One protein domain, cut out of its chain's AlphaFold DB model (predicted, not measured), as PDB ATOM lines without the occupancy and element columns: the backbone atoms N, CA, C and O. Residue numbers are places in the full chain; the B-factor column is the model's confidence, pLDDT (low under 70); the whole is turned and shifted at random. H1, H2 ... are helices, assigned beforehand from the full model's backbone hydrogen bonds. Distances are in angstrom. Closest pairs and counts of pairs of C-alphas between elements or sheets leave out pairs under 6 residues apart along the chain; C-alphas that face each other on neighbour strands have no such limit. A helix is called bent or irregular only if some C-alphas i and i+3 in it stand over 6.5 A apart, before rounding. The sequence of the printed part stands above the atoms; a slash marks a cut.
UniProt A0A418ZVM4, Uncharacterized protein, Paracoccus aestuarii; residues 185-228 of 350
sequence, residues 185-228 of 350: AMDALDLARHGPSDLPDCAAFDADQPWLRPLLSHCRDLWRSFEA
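What this domain is: This is residues 185 to 228 of the 350 residues of an uncharacterized protein of Paracoccus aestuarii (UniProt A0A418ZVM4). One long helix, H2, makes one side of a narrow rod, and the chain before it, with the short helix H1, runs the other way along the other side. The stretch from 185 to 201, with no named element, loops round at residue 192 near one end, and the chain folds back into H2 at the other. The printed part has 44 residues, with H1 then H2 and no named strand: all helix. It is only just loose, close to compact, with a radius of gyration of the C-alphas of 11.3 A and spans of 35 by 15 by 14 A.

Where its parts are: After C-alpha 185 at (39.282, 52.554, 25.788) comes H1, residues 202 to 205. H2, residues 210 to 228, is 27.8 A long and ends with C-alpha 228 at (50.501, 54.021, 38.856). H2 is only just irregular: C-alphas 211 and 214 are 7.0 A apart.

How they stand to each other: H1 and H2 touch, H2 with residues 212 to 220 alone; the closest C-alphas, of Phe 205 and Leu 216, are 5.2 A apart. In H2, 13 of 15 O i to N i+4 pairs are within hydrogen-bond range; H1 is too short for such a pair.

The domain as a whole: The C-alphas farthest apart, of Ala 192 and Pro 210, are 35.3 A apart. The link from H1 to H2 is tight. The printed part has no cut, and no printed residue is under 70 in pLDDT.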
ATOM      1  N   ALA A 185      40.052  52.707  24.557       94.94
ATOM      2  CA  ALA A 185      39.282  52.554  25.788       94.94
ATOM      3  C   ALA A 185      40.047  53.117  26.992       94.94
ATOM      4  O   ALA A 185      39.460  53.831  27.797       94.94
ATOM      5  N   MET A 186      41.352  52.853  27.080       94.38
ATOM      6  CA  MET A 186      42.206  53.390  28.138       94.38
ATOM      7  C   MET A 186      42.392  54.906  28.031       94.38
ATOM      8  O   MET A 186      42.353  55.587  29.051       94.38
ATOM      9  N   ASP A 187      42.555  55.448  26.822       93.94
ATOM     10  CA  ASP A 187      42.694  56.891  26.582       93.94
ATOM     11  C   ASP A 187      41.403  57.670  26.891       93.94
ATOM     12  O   ASP A 187      41.450  58.863  27.196       93.94
ATOM     13  N   ALA A 188      40.244  57.008  26.832       94.44
ATOM     14  CA  ALA A 188      38.964  57.598  27.210       94.44
ATOM     15  C   ALA A 188      38.772  57.711  28.737       94.44
ATOM     16  O   ALA A 188      37.879  58.440  29.182       94.44
ATOM     17  N   LEU A 189      39.587  57.017  29.540       93.06
ATOM     18  CA  LEU A 189      39.494  57.061  30.996       93.06
ATOM     19  C   LEU A 189      40.113  58.353  31.548       93.06
ATOM     20  O   LEU A 189      41.299  58.637  31.404       93.06
ATOM     21  N   ASP A 190      39.298  59.116  32.269       89.19
ATOM     22  CA  ASP A 190      39.749  60.223  33.115       89.19
ATOM     23  C   ASP A 190      40.278  59.686  34.457       89.19
ATOM     24  O   ASP A 190      39.494  59.201  35.274       89.19
ATOM     25  N   LEU A 191      41.589  59.829  34.691       83.50
ATOM     26  CA  LEU A 191      42.288  59.433  35.923       83.50
ATOM     27  C   LEU A 191      41.714  60.063  37.203       83.50
ATOM     28  O   LEU A 191      41.987  59.570  38.287       83.50
ATOM     29  N   ALA A 192      40.980  61.175  37.118       79.12
ATOM     30  CA  ALA A 192      40.383  61.818  38.288       79.12
ATOM     31  C   ALA A 192      38.964  61.322  38.603       79.12
ATOM     32  O   ALA A 192      38.410  61.702  39.636       79.12
ATOM     33  N   ARG A 193      38.348  60.559  37.692       82.25
ATOM     34  CA  ARG A 193      36.946  60.122  37.787       82.25
ATOM     35  C   ARG A 193      36.774  58.613  37.756       82.25
ATOM     36  O   ARG A 193      35.789  58.137  38.305       82.25
ATOM     37  N   HIS A 194      37.678  57.907  37.090       87.38
ATOM     38  CA  HIS A 194      37.588  56.471  36.882       87.38
ATOM     39  C   HIS A 194      38.580  55.742  37.781       87.38
ATOM     40  O   HIS A 194      39.710  56.199  37.960       87.38
ATOM     41  N   GLY A 195      38.145  54.605  38.308       79.88
ATOM     42  CA  GLY A 195      38.938  53.720  39.152       79.88
ATOM     43  C   GLY A 195      39.205  52.362  38.494       79.88
ATOM     44  O   GLY A 195      38.880  52.153  37.323       79.88
ATOM     45  N   PRO A 196      39.772  51.399  39.243       78.94
ATOM     46  CA  PRO A 196      40.083  50.063  38.729       78.94
ATOM     47  C   PRO A 196      38.872  49.305  38.160       78.94
ATOM     48  O   PRO A 196      39.023  48.515  37.233       78.94
ATOM     49  N   SER A 197      37.664  49.562  38.674       81.69
ATOM     50  CA  SER A 197      36.421  48.936  38.199       81.69
ATOM     51  C   SER A 197      35.983  49.386  36.804       81.69
ATOM     52  O   SER A 197      35.148  48.724  36.196       81.69
ATOM     53  N   ASP A 198      36.516  50.503  36.309       87.75
ATOM     54  CA  ASP A 198      36.196  51.047  34.986       87.75
ATOM     55  C   ASP A 198      37.157  50.538  33.898       87.75
ATOM     56  O   ASP A 198      36.997  50.856  32.717       87.75
ATOM     57  N   LEU A 199      38.179  49.764  34.284       89.00
ATOM     58  CA  LEU A 199      39.198  49.275  33.367       89.00
ATOM     59  C   LEU A 199      38.665  48.134  32.477       89.00
ATOM     60  O   LEU A 199      37.847  47.323  32.921       89.00
ATOM     61  N   PRO A 200      39.149  48.011  31.225       90.94
ATOM     62  CA  PRO A 200      38.770  46.912  30.340       90.94
ATOM     63  C   PRO A 200      39.164  45.551  30.919       90.94
ATOM     64  O   PRO A 200      40.321  45.366  31.285       90.94
ATOM     65  N   ASP A 201      38.249  44.581  30.929       89.00
ATOM     66  CA  ASP A 201      38.511  43.240  31.462       89.00
ATOM     67  C   ASP A 201      39.574  42.477  30.646       89.00
ATOM     68  O   ASP A 201      39.346  42.080  29.498       89.00
ATOM     69  N   CYS A 202      40.738  42.233  31.255       91.25
ATOM     70  CA  CYS A 202      41.810  41.462  30.630       91.25
ATOM     71  C   CYS A 202      41.541  39.947  30.597       91.25
ATOM     72  O   CYS A 202      42.217  39.245  29.840       91.25
ATOM     73  N   ALA A 203      40.588  39.423  31.381       88.44
ATOM     74  CA  ALA A 203      40.264  37.992  31.408       88.44
ATOM     75  C   ALA A 203      39.720  37.494  30.060       88.44
ATOM     76  O   ALA A 203      39.903  36.327  29.715       88.44
ATOM     77  N   ALA A 204      39.159  38.391  29.244       84.69
ATOM     78  CA  ALA A 204      38.751  38.100  27.871       84.69
ATOM     79  C   ALA A 204      39.895  37.552  26.989       84.69
ATOM     80  O   ALA A 204      39.637  36.877  25.993       84.69
ATOM     81  N   PHE A 205      41.159  37.813  27.347       89.94
ATOM     82  CA  PHE A 205      42.340  37.338  26.617       89.94
ATOM     83  C   PHE A 205      43.015  36.119  27.265       89.94
ATOM     84  O   PHE A 205      44.021  35.631  26.745       89.94
ATOM     85  N   ASP A 206      42.483  35.614  28.379       84.88
ATOM     86  CA  ASP A 206      43.042  34.499  29.151       84.88
ATOM     87  C   ASP A 206      42.371  33.162  28.784       84.88
ATOM     88  O   ASP A 206      41.870  32.424  29.625       84.88
ATOM     89  N   ALA A 207      42.300  32.873  27.480       75.81
ATOM     90  CA  ALA A 207      41.554  31.734  26.934       75.81
ATOM     91  C   ALA A 207      42.431  30.500  26.620       75.81
ATOM     92  O   ALA A 207      42.120  29.755  25.694       75.81
ATOM     93  N   ASP A 208      43.562  30.315  27.311       81.12
ATOM     94  CA  ASP A 208      44.559  29.249  27.063       81.12
ATOM     95  C   ASP A 208      45.124  29.178  25.622       81.12
ATOM     96  O   ASP A 208      45.824  28.234  25.251       81.12
ATOM     97  N   GLN A 209      44.897  30.205  24.796       87.81
ATOM     98  CA  GLN A 209      45.395  30.271  23.421       87.81
ATOM     99  C   GLN A 209      46.694  31.094  23.353       87.81
ATOM    100  O   GLN A 209      46.677  32.299  23.623       87.81
ATOM    101  N   PRO A 210      47.846  30.509  22.953       90.75
ATOM    102  CA  PRO A 210      49.137  31.206  22.980       90.75
ATOM    103  C   PRO A 210      49.187  32.502  22.166       90.75
ATOM    104  O   PRO A 210      49.951  33.404  22.510       90.75
ATOM    105  N   TRP A 211      48.385  32.611  21.106       91.56
ATOM    106  CA  TRP A 211      48.363  33.781  20.230       91.56
ATOM    107  C   TRP A 211      47.657  35.003  20.845       91.56
ATOM    108  O   TRP A 211      47.877  36.110  20.365       91.56
ATOM    109  N   LEU A 212      46.881  34.836  21.928       94.88
ATOM    110  CA  LEU A 212      46.269  35.942  22.684       94.88
ATOM    111  C   LEU A 212      47.213  36.570  23.714       94.88
ATOM    112  O   LEU A 212      46.966  37.680  24.187       94.88
ATOM    113  N   ARG A 213      48.327  35.900  24.046       93.25
ATOM    114  CA  ARG A 213      49.294  36.376  25.050       93.25
ATOM    115  C   ARG A 213      49.768  37.820  24.834       93.25
ATOM    116  O   ARG A 213      49.892  38.524  25.836       93.25
ATOM    117  N   PRO A 214      50.018  38.299  23.596       93.81
ATOM    118  CA  PRO A 214      50.376  39.696  23.373       93.81
ATOM    119  C   PRO A 214      49.291  40.682  23.832       93.81
ATOM    120  O   PRO A 214      49.627  41.672  24.476       93.81
ATOM    121  N   LEU A 215      48.005  40.401  23.575       95.62
ATOM    122  CA  LEU A 215      46.894  41.246  24.037       95.62
ATOM    123  C   LEU A 215      46.746  41.204  25.555       95.62
ATOM    124  O   LEU A 215      46.581  42.249  26.178       95.62
ATOM    125  N   LEU A 216      46.871  40.019  26.156       95.38
ATOM    126  CA  LEU A 216      46.829  39.871  27.609       95.38
ATOM    127  C   LEU A 216      47.945  40.674  28.293       95.38
ATOM    128  O   LEU A 216      47.693  41.373  29.273       95.38
ATOM    129  N   SER A 217      49.174  40.594  27.770       94.88
ATOM    130  CA  SER A 217      50.304  41.383  28.274       94.88
ATOM    131  C   SER A 217      50.039  42.877  28.125       94.88
ATOM    132  O   SER A 217      50.180  43.615  29.093       94.88
ATOM    133  N   HIS A 218      49.601  43.311  26.941       96.88
ATOM    134  CA  HIS A 218      49.315  44.717  26.653       96.88
ATOM    135  C   HIS A 218      48.224  45.281  27.573       96.88
ATOM    136  O   HIS A 218      48.404  46.338  28.169       96.88
ATOM    137  N   CYS A 219      47.133  44.538  27.776       96.44
ATOM    138  CA  CYS A 219      46.058  44.909  28.697       96.44
ATOM    139  C   CYS A 219      46.569  45.070  30.140       96.44
ATOM    140  O   CYS A 219      46.327  46.094  30.777       96.44
ATOM    141  N   ARG A 220      47.358  44.107  30.638       94.38
ATOM    142  CA  ARG A 220      47.960  44.169  31.984       94.38
ATOM    143  C   ARG A 220      48.959  45.320  32.133       94.38
ATOM    144  O   ARG A 220      49.062  45.907  33.207       94.38
ATOM    145  N   ASP A 221      49.704  45.651  31.085       95.88
ATOM    146  CA  ASP A 221      50.634  46.786  31.085       95.88
ATOM    147  C   ASP A 221      49.884  48.118  31.167       95.88
ATOM    148  O   ASP A 221      50.246  48.985  31.969       95.88
ATOM    149  N   LEU A 222      48.802  48.253  30.397       95.12
ATOM    150  CA  LEU A 222      47.912  49.410  30.438       95.12
ATOM    151  C   LEU A 222      47.273  49.589  31.821       95.12
ATOM    152  O   LEU A 222      47.286  50.702  32.346       95.12
ATOM    153  N   TRP A 223      46.791  48.504  32.434       94.00
ATOM    154  CA  TRP A 223      46.258  48.510  33.800       94.00
ATOM    155  C   TRP A 223      47.285  49.027  34.808       94.00
ATOM    156  O   TRP A 223      47.035  50.016  35.493       94.00
ATOM    157  N   ARG A 224      48.484  48.433  34.836       91.06
ATOM    158  CA  ARG A 224      49.556  48.855  35.752       91.06
ATOM    159  C   ARG A 224      49.950  50.318  35.547       91.06
ATOM    160  O   ARG A 224      50.215  51.035  36.510       91.06
ATOM    161  N   SER A 225      49.992  50.780  34.296       91.94
ATOM    162  CA  SER A 225      50.284  52.180  33.977       91.94
ATOM    163  C   SER A 225      49.180  53.126  34.453       91.94
ATOM    164  O   SER A 225      49.469  54.212  34.963       91.94
ATOM    165  N   PHE A 226      47.914  52.735  34.297       91.44
ATOM    166  CA  PHE A 226      46.779  53.493  34.808       91.44
ATOM    167  C   PHE A 226      46.820  53.583  36.334       91.44
ATOM    168  O   PHE A 226      46.819  54.691  36.856       91.44
ATOM    169  N   GLU A 227      46.964  52.460  37.038       87.19
ATOM    170  CA  GLU A 227      47.032  52.415  38.505       87.19
ATOM    171  C   GLU A 227      48.175  53.268  39.066       87.19
ATOM    172  O   GLU A 227      47.977  54.026  40.019       87.19
ATOM    173  N   ALA A 228      49.360  53.209  38.448       86.19
ATOM    174  CA  ALA A 228      50.501  54.021  38.856       86.19
ATOM    175  C   ALA A 228      50.224  55.525  38.685       86.19
ATOM    176  O   ALA A 228      50.506  56.318  39.585       86.19
TER     177      ALA A 228